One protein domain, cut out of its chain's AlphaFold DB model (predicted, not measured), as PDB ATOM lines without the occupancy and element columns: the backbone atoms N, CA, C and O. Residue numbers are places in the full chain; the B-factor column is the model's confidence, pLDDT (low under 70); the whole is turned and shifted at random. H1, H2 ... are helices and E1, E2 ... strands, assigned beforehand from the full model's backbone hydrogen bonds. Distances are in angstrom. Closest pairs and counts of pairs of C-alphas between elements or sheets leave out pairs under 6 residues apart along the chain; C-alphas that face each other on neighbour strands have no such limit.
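This is residues 27 to 98 of the 262 residues of an uncharacterized protein of viral metagenome (UniProt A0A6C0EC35). With little regular structure, two small antiparallel hairpins, E1 with E2 and E3 with E4, stand near each other amid loops, and a short helix, H1, sits beside E1, away from E3. Of 72 printed residues the named elements, in the order E1, E2, E3, E4, H1, hold only 19, mixed helices and strands. The whole is compact, radius of gyration of the C-alphas 11.2 A, spanning 33 by 29 by 21 A.

After residues 27 to 45, with no named element, E1 (46 to 48) and E2 (55 to 57) form a hairpin, N 47 and O 56 being 3.1 A apart. E3 (63 to 65) and E4 (73 to 75) form another, N 64 to O 74 2.9 A. The closest C-alphas of E2 and E4 are Val 56 and Ile 73, 7.3 A. In H1 (87 to 93) every O i to N i+4 pair is within hydrogen-bond range; E1 and H1 come closest at C-alphas Ile 47 and Leu 90, 6.7 A. E3 and H1 are apart.

E1 begins at C-alpha 46 (205.871, 181.923, 148.703); H1, 10.0 A long, ends at C-alpha 93 (210.867, 176.731, 158.218).

The printed part has no cut. The link E4 to H1 is long. Residues 84 and 87 to 98 have pLDDT under 70.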
ATOM      1  N   TYR A  27     210.260 187.718 166.795       84.81
ATOM      2  CA  TYR A  27     209.925 188.194 165.462       84.81
ATOM      3  C   TYR A  27     209.226 189.563 165.547       84.81
ATOM      4  O   TYR A  27     208.686 189.915 166.604       84.81
ATOM      5  N   PRO A  28     209.249 190.372 164.474       88.56
ATOM      6  CA  PRO A  28     208.587 191.672 164.484       88.56
ATOM      7  C   PRO A  28     207.075 191.539 164.728       88.56
ATOM      8  O   PRO A  28     206.504 190.451 164.667       88.56
ATOM      9  N   LYS A  29     206.416 192.663 165.009       90.56
ATOM     10  CA  LYS A  29     204.954 192.740 164.966       90.56
ATOM     11  C   LYS A  29     204.490 193.094 163.556       90.56
ATOM     12  O   LYS A  29     205.197 193.795 162.829       90.56
ATOM     13  N   SER A  30     203.299 192.638 163.190       92.06
ATOM     14  CA  SER A  30     202.615 193.069 161.977       92.06
ATOM     15  C   SER A  30     202.218 194.546 162.068       92.06
ATOM     16  O   SER A  30     202.186 195.144 163.148       92.06
ATOM     17  N   SER A  31     201.833 195.137 160.938       91.00
ATOM     18  CA  SER A  31     201.284 196.496 160.872       91.00
ATOM     19  C   SER A  31     199.967 196.651 161.644       91.00
ATOM     20  O   SER A  31     199.578 197.772 161.953       91.00
ATOM     21  N   LYS A  32     199.285 195.543 161.974       90.69
ATOM     22  CA  LYS A  32     198.080 195.523 162.820       90.69
ATOM     23  C   LYS A  32     198.390 195.253 164.302       90.69
ATOM     24  O   LYS A  32     197.478 195.230 165.119       90.69
ATOM     25  N   GLY A  33     199.663 195.068 164.663       89.88
ATOM     26  CA  GLY A  33     200.118 194.872 166.042       89.88
ATOM     27  C   GLY A  33     200.189 193.414 166.512       89.88
ATOM     28  O   GLY A  33     200.604 193.183 167.652       89.88
ATOM     29  N   ASN A  34     199.855 192.445 165.656       90.88
ATOM     30  CA  ASN A  34     199.937 191.021 165.978       90.88
ATOM     31  C   ASN A  34     201.388 190.534 165.990       90.88
ATOM     32  O   ASN A  34     202.238 191.027 165.249       90.88
ATOM     33  N   GLN A  35     201.689 189.566 166.854       92.62
ATOM     34  CA  GLN A  35     203.017 188.963 166.923       92.62
ATOM     35  C   GLN A  35     203.225 188.064 165.700       92.62
ATOM     36  O   GLN A  35     202.523 187.063 165.554       92.62
ATOM     37  N   CYS A  36     204.197 188.394 164.842       90.56
ATOM     38  CA  CYS A  36     204.579 187.487 163.766       90.56
ATOM     39  C   CYS A  36     205.157 186.201 164.376       90.56
ATOM     40  O   CYS A  36     205.878 186.249 165.381       90.56
ATOM     41  N   ILE A  37     204.862 185.067 163.751       89.81
ATOM     42  CA  ILE A  37     205.409 183.746 164.105       89.81
ATOM     43  C   ILE A  37     206.591 183.344 163.208       89.81
ATOM     44  O   ILE A  37     207.128 182.249 163.333       89.81
ATOM     45  N   GLY A  38     207.009 184.250 162.325       87.94
ATOM     46  CA  GLY A  38     208.134 184.097 161.411       87.94
ATOM     47  C   GLY A  38     208.686 185.453 160.978       87.94
ATOM     48  O   GLY A  38     208.310 186.506 161.510       87.94
ATOM     49  N   LYS A  39     209.589 185.437 159.997       90.06
ATOM     50  CA  LYS A  39     210.190 186.657 159.441       90.06
ATOM     51  C   LYS A  39     209.137 187.494 158.699       90.06
ATOM     52  O   LYS A  39     208.056 187.028 158.355       90.06
ATOM     53  N   CYS A  40     209.461 188.760 158.457       91.75
ATOM     54  CA  CYS A  40     208.709 189.600 157.531       91.75
ATOM     55  C   CYS A  40     209.263 189.358 156.123       91.75
ATOM     56  O   CYS A  40     210.393 189.750 155.835       91.75
ATOM     57  N   TYR A  41     208.512 188.674 155.270       92.69
ATOM     58  CA  TYR A  41     208.915 188.316 153.916       92.69
ATOM     59  C   TYR A  41     208.553 189.431 152.931       92.69
ATOM     60  O   TYR A  41     207.525 190.097 153.080       92.69
ATOM     61  N   PRO A  42     209.369 189.649 151.891       93.50
ATOM     62  CA  PRO A  42     209.052 190.604 150.843       93.50
ATOM     63  C   PRO A  42     207.875 190.130 149.977       93.50
ATOM     64  O   PRO A  42     207.608 188.931 149.856       93.50
ATOM     65  N   ALA A  43     207.208 191.080 149.319       93.75
ATOM     66  CA  ALA A  43     206.112 190.800 148.393       93.75
ATOM     67  C   ALA A  43     206.522 189.794 147.293       93.75
ATOM     68  O   ALA A  43     207.628 189.855 146.738       93.75
ATOM     69  N   GLY A  44     205.612 188.867 146.993       90.19
ATOM     70  CA  GLY A  44     205.775 187.787 146.019       90.19
ATOM     71  C   GLY A  44     206.514 186.550 146.541       90.19
ATOM     72  O   GLY A  44     206.641 185.578 145.802       90.19
ATOM     73  N   THR A  45     206.988 186.551 147.791       91.00
ATOM     74  CA  THR A  45     207.587 185.351 148.402       91.00
ATOM     75  C   THR A  45     206.493 184.319 148.675       91.00
ATOM     76  O   THR A  45     205.428 184.674 149.184       91.00
ATOM     77  N   LYS A  46     206.732 183.052 148.327       89.50
ATOM     78  CA  LYS A  46     205.871 181.923 148.703       89.50
ATOM     79  C   LYS A  46     206.517 181.208 149.879       89.50
ATOM     80  O   LYS A  46     207.676 180.824 149.777       89.50
ATOM     81  N   ILE A  47     205.775 181.045 150.966       89.06
ATOM     82  CA  ILE A  47     206.230 180.327 152.161       89.06
ATOM     83  C   ILE A  47     205.168 179.313 152.575       89.06
ATOM     84  O   ILE A  47     204.010 179.442 152.177       89.06
ATOM     85  N   VAL A  48     205.542 178.343 153.403       85.88
ATOM     86  CA  VAL A  48     204.579 177.506 154.124       85.88
ATOM     87  C   VAL A  48     204.286 178.168 155.467       85.88
ATOM     88  O   VAL A  48     205.201 178.544 156.198       85.88
ATOM     89  N   HIS A  49     203.011 178.371 155.784       88.25
ATOM     90  CA  HIS A  49     202.613 178.976 157.045       88.25
ATOM     91  C   HIS A  49     202.907 178.005 158.213       88.25
ATOM     92  O   HIS A  49     202.407 176.880 158.185       88.25
ATOM     93  N   PRO A  50     203.662 178.400 159.264       80.25
ATOM     94  CA  PRO A  50     204.179 177.451 160.263       80.25
ATOM     95  C   PRO A  50     203.131 176.693 161.095       80.25
ATOM     96  O   PRO A  50     203.461 175.680 161.704       80.25
ATOM     97  N   ILE A  51     201.890 177.190 161.170       82.69
ATOM     98  CA  ILE A  51     200.810 176.572 161.965       82.69
ATOM     99  C   ILE A  51     199.834 175.810 161.069       82.69
ATOM    100  O   ILE A  51     199.506 174.663 161.346       82.69
ATOM    101  N   THR A  52     199.362 176.452 160.001       83.62
ATOM    102  CA  THR A  52     198.352 175.866 159.103       83.62
ATOM    103  C   THR A  52     198.966 174.909 158.087       83.62
ATOM    104  O   THR A  52     198.249 174.103 157.510       83.62
ATOM    105  N   LEU A  53     200.285 174.981 157.876       82.56
ATOM    106  CA  LEU A  53     201.032 174.204 156.883       82.56
ATOM    107  C   LEU A  53     200.577 174.444 155.433       82.56
ATOM    108  O   LEU A  53     200.884 173.660 154.537       82.56
ATOM    109  N   GLU A  54     199.878 175.551 155.182       84.44
ATOM    110  CA  GLU A  54     199.422 175.950 153.853       84.44
ATOM    111  C   GLU A  54     200.424 176.888 153.175       84.44
ATOM    112  O   GLU A  54     201.111 177.675 153.830       84.44
ATOM    113  N   PHE A  55     200.479 176.854 151.842       87.56
ATOM    114  CA  PHE A  55     201.254 177.830 151.082       87.56
ATOM    115  C   PHE A  55     200.585 179.200 151.134       87.56
ATOM    116  O   PHE A  55     199.464 179.374 150.658       87.56
ATOM    117  N   VAL A  56     201.310 180.196 151.635       90.75
ATOM    118  CA  VAL A  56     200.841 181.578 151.729       90.75
ATOM    119  C   VAL A  56     201.777 182.520 150.982       90.75
ATOM    120  O   VAL A  56     202.997 182.336 150.921       90.75
ATOM    121  N   THR A  57     201.191 183.544 150.369       93.31
ATOM    122  CA  THR A  57     201.923 184.580 149.646       93.31
ATOM    123  C   THR A  57     201.111 185.865 149.597       93.31
ATOM    124  O   THR A  57     199.881 185.839 149.605       93.31
ATOM    125  N   ASN A  58     201.799 186.997 149.509       93.38
ATOM    126  CA  ASN A  58     201.180 188.270 149.188       93.38
ATOM    127  C   ASN A  58     201.984 188.972 148.097       93.38
ATOM    128  O   ASN A  58     203.170 189.241 148.274       93.38
ATOM    129  N   THR A  59     201.354 189.274 146.964       94.44
ATOM    130  CA  THR A  59     202.011 189.936 145.827       94.44
ATOM    131  C   THR A  59     202.104 191.449 145.980       94.44
ATOM    132  O   THR A  59     202.906 192.074 145.294       94.44
ATOM    133  N   ASN A  60     201.295 192.040 146.862       94.94
ATOM    134  CA  ASN A  60     201.078 193.484 146.911       94.94
ATOM    135  C   ASN A  60     201.931 194.166 147.985       94.94
ATOM    136  O   ASN A  60     202.321 195.318 147.812       94.94
ATOM    137  N   TYR A  61     202.224 193.478 149.091       94.19
ATOM    138  CA  TYR A  61     202.977 194.049 150.205       94.19
ATOM    139  C   TYR A  61     203.835 193.006 150.939       94.19
ATOM    140  O   TYR A  61     203.541 191.810 150.884       94.19
ATOM    141  N   PRO A  62     204.897 193.443 151.645       95.06
ATOM    142  CA  PRO A  62     205.626 192.594 152.578       95.06
ATOM    143  C   PRO A  62     204.720 192.046 153.676       95.06
ATOM    144  O   PRO A  62     203.942 192.799 154.265       95.06
ATOM    145  N   PHE A  63     204.839 190.759 153.976       95.38
ATOM    146  CA  PHE A  63     203.942 190.068 154.896       95.38
ATOM    147  C   PHE A  63     204.703 189.181 155.881       95.38
ATOM    148  O   PHE A  63     205.803 188.721 155.594       95.38
ATOM    149  N   CYS A  64     204.119 188.921 157.045       93.69
ATOM    150  CA  CYS A  64     204.603 187.912 157.979       93.69
ATOM    151  C   CYS A  64     203.471 186.937 158.331       93.69
ATOM    152  O   CYS A  64     202.304 187.342 158.330       93.69
ATOM    153  N   PRO A  65     203.785 185.667 158.632       93.19
ATOM    154  CA  PRO A  65     202.804 184.734 159.162       93.19
ATOM    155  C   PRO A  65     202.404 185.151 160.582       93.19
ATOM    156  O   PRO A  65     203.254 185.590 161.369       93.19
ATOM    157  N   VAL A  66     201.124 185.004 160.917       93.44
ATOM    158  CA  VAL A  66     200.562 185.314 162.240       93.44
ATOM    159  C   VAL A  66     199.642 184.187 162.701       93.44
ATOM    160  O   VAL A  66     199.046 183.483 161.894       93.44
ATOM    161  N   ASN A  67     199.488 184.022 164.014       90.88
ATOM    162  CA  ASN A  67     198.524 183.069 164.566       90.88
ATOM    163  C   ASN A  67     197.101 183.665 164.553       90.88
ATOM    164  O   ASN A  67     196.611 184.117 165.588       90.88
ATOM    165  N   ASN A  68     196.489 183.744 163.371       85.38
ATOM    166  CA  ASN A  68     195.123 184.226 163.168       85.38
ATOM    167  C   ASN A  68     194.439 183.394 162.069       85.38
ATOM    168  O   ASN A  68     194.899 183.393 160.930       85.38
ATOM    169  N   GLU A  69     193.354 182.697 162.415       79.81
ATOM    170  CA  GLU A  69     192.640 181.788 161.505       79.81
ATOM    171  C   GLU A  69     192.000 182.520 160.316       79.81
ATOM    172  O   GLU A  69     192.044 182.022 159.195       79.81
ATOM    173  N   ASP A  70     191.485 183.736 160.524       85.38
ATOM    174  CA  ASP A  70     190.816 184.509 159.467       85.38
ATOM    175  C   ASP A  70     191.808 185.154 158.485       85.38
ATOM    176  O   ASP A  70     191.466 185.519 157.358       85.38
ATOM    177  N   SER A  71     193.050 185.367 158.927       89.50
ATOM    178  CA  SER A  71     194.081 186.058 158.157       89.50
ATOM    179  C   SER A  71     195.461 185.526 158.561       89.50
ATOM    180  O   SER A  71     196.139 186.151 159.376       89.50
ATOM    181  N   PRO A  72     195.905 184.390 157.986       89.69
ATOM    182  CA  PRO A  72     197.142 183.712 158.394       89.69
ATOM    183  C   PRO A  72     198.409 184.501 158.030       89.69
ATOM    184  O   PRO A  72     199.514 184.178 158.461       89.69
ATOM    185  N   ILE A  73     198.271 185.563 157.235       94.44
ATOM    186  CA  ILE A  73     199.348 186.494 156.917       94.44
ATOM    187  C   ILE A  73     198.886 187.927 157.127       94.44
ATOM    188  O   ILE A  73     197.768 188.295 156.772       94.44
ATOM    189  N   GLU A  74     199.782 188.766 157.635       94.81
ATOM    190  CA  GLU A  74     199.520 190.191 157.807       94.81
ATOM    191  C   GLU A  74     200.646 191.055 157.240       94.81
ATOM    192  O   GLU A  74     201.798 190.614 157.200       94.81
ATOM    193  N   PRO A  75     200.345 192.301 156.817       95.06
ATOM    194  CA  PRO A  75     201.369 193.234 156.375       95.06
ATOM    195  C   PRO A  75     202.400 193.487 157.474       95.06
ATOM    196  O   PRO A  75     202.056 193.541 158.655       95.06
ATOM    197  N   CYS A  76     203.649 193.717 157.092       91.62
ATOM    198  CA  CYS A  76     204.720 194.085 158.013       91.62
ATOM    199  C   CYS A  76     205.597 195.193 157.417       91.62
ATOM    200  O   CYS A  76     205.653 195.382 156.204       91.62
ATOM    201  N   MET A  77     206.253 195.973 158.282       86.94
ATOM    202  CA  MET A  77     206.907 197.221 157.862       86.94
ATOM    203  C   MET A  77     208.336 197.042 157.343       86.94
ATOM    204  O   MET A  77     208.787 197.837 156.525       86.94
ATOM    205  N   ILE A  78     209.060 196.027 157.823       86.44
ATOM    206  CA  ILE A  78     210.495 195.861 157.552       86.44
ATOM    207  C   ILE A  78     210.744 194.439 157.039       86.44
ATOM    208  O   ILE A  78     210.971 193.540 157.856       86.44
ATOM    209  N   PRO A  79     210.671 194.200 155.714       86.44
ATOM    210  CA  PRO A  79     211.009 192.900 155.156       86.44
ATOM    211  C   PRO A  79     212.483 192.577 155.350       86.44
ATOM    212  O   PRO A  79     213.347 193.453 155.260       86.44
ATOM    213  N   VAL A  80     212.778 191.294 155.546       84.81
ATOM    214  CA  VAL A  80     214.142 190.792 155.384       84.81
ATOM    215  C   VAL A  80     214.568 190.947 153.924       84.81
ATOM    216  O   VAL A  80     213.745 190.923 153.003       84.81
ATOM    217  N   ASN A  81     215.866 191.136 153.700       81.38
ATOM    218  CA  ASN A  81     216.381 191.301 152.347       81.38
ATOM    219  C   ASN A  81     216.163 189.997 151.555       81.38
ATOM    220  O   ASN A  81     216.422 188.918 152.087       81.38
ATOM    221  N   LYS A  82     215.722 190.072 150.287       73.75
ATOM    222  CA  LYS A  82     215.505 188.880 149.439       73.75
ATOM    223  C   LYS A  82     216.747 187.986 149.378       73.75
ATOM    224  O   LYS A  82     216.620 186.773 149.408       73.75
ATOM    225  N   ASN A  83     217.936 188.585 149.403       72.50
ATOM    226  CA  ASN A  83     219.209 187.860 149.363       72.50
ATOM    227  C   ASN A  83     219.562 187.144 150.685       72.50
ATOM    228  O   ASN A  83     220.555 186.428 150.739       72.50
ATOM    229  N   GLN A  84     218.797 187.372 151.759       67.19
ATOM    230  CA  GLN A  84     218.953 186.726 153.071       67.19
ATOM    231  C   GLN A  84     217.952 185.588 153.298       67.19
ATOM    232  O   GLN A  84     218.002 184.947 154.344       67.19
ATOM    233  N   ILE A  85     217.026 185.362 152.364       70.69
ATOM    234  CA  ILE A  85     216.144 184.198 152.375       70.69
ATOM    235  C   ILE A  85     216.794 183.189 151.435       70.69
ATOM    236  O   ILE A  85     216.639 183.297 150.220       70.69
ATOM    237  N   SER A  86     217.583 182.259 151.971       72.00
ATOM    238  CA  SER A  86     218.024 181.130 151.153       72.00
ATOM    239  C   SER A  86     216.868 180.147 150.969       72.00
ATOM    240  O   SER A  86     216.015 180.021 151.850       72.00
ATOM    241  N   ASP A  87     216.850 179.406 149.860       67.50
ATOM    242  CA  ASP A  87     215.875 178.321 149.662       67.50
ATOM    243  C   ASP A  87     215.945 177.300 150.809       67.50
ATOM    244  O   ASP A  87     214.923 176.801 151.271       67.50
ATOM    245  N   LYS A  88     217.143 177.096 151.373       64.25
ATOM    246  CA  LYS A  88     217.342 176.283 152.577       64.25
ATOM    247  C   LYS A  88     216.639 176.857 153.807       64.25
ATOM    248  O   LYS A  88     216.103 176.089 154.590       64.25
ATOM    249  N   ASP A  89     216.616 178.176 154.004       65.06
ATOM    250  CA  ASP A  89     215.897 178.787 155.135       65.06
ATOM    251  C   ASP A  89     214.384 178.552 155.035       65.06
ATOM    252  O   ASP A  89     213.735 178.310 156.050       65.06
ATOM    253  N   LEU A  90     213.838 178.577 153.814       65.69
ATOM    254  CA  LEU A  90     212.439 178.232 153.550       65.69
ATOM    255  C   LEU A  90     212.178 176.739 153.800       65.69
ATOM    256  O   LEU A  90     211.156 176.387 154.383       65.69
ATOM    257  N   GLU A  91     213.112 175.861 153.430       61.66
ATOM    258  CA  GLU A  91     213.044 174.425 153.742       61.66
ATOM    259  C   GLU A  91     213.099 174.154 155.258       61.66
ATOM    260  O   GLU A  91     212.312 173.352 155.762       61.66
ATOM    261  N   TYR A  92     213.961 174.851 156.012       60.66
ATOM    262  CA  TYR A  92     214.074 174.714 157.472       60.66
ATOM    263  C   TYR A  92     212.833 175.225 158.220       60.66
ATOM    264  O   TYR A  92     212.458 174.660 159.249       60.66
ATOM    265  N   GLU A  93     212.165 176.260 157.706       59.03
ATOM    266  CA  GLU A  93     210.867 176.731 158.218       59.03
ATOM    267  C   GLU A  93     209.718 175.753 157.881       59.03
ATOM    268  O   GLU A  93     208.648 175.824 158.484       59.03
ATOM    269  N   THR A  94     209.973 174.791 156.985       55.06
ATOM    270  CA  THR A  94     209.055 173.728 156.545       55.06
ATOM    271  C   THR A  94     209.440 172.356 157.115       55.06
ATOM    272  O   THR A  94     209.047 171.327 156.562       55.06
ATOM    273  N   ILE A  95     210.181 172.283 158.233       54.91
ATOM    274  CA  ILE A  95     210.301 171.019 158.982       54.91
ATOM    275  C   ILE A  95     208.936 170.728 159.614       54.91
ATOM    276  O   ILE A  95     208.706 170.945 160.801       54.91
ATOM    277  N   VAL A  96     208.006 170.225 158.804       54.84
ATOM    278  CA  VAL A  96     206.861 169.475 159.291       54.84
ATOM    279  C   VAL A  96     207.478 168.218 159.885       54.84
ATOM    280  O   VAL A  96     208.074 167.438 159.133       54.84
ATOM    281  N   PRO A  97     207.428 168.013 161.213       55.16
ATOM    282  CA  PRO A  97     207.873 166.750 161.758       55.16
ATOM    283  C   PRO A  97     207.052 165.686 161.044       55.16
ATOM    284  O   PRO A  97     205.820 165.725 161.069       55.16
ATOM    285  N   ASN A  98     207.734 164.780 160.346       55.16
ATOM    286  CA  ASN A  98     207.087 163.658 159.694       55.16
ATOM    287  C   ASN A  98     206.614 162.718 160.812       55.16
ATOM    288  O   ASN A  98     207.286 161.754 161.189       55.16
TER     289      ASN A  98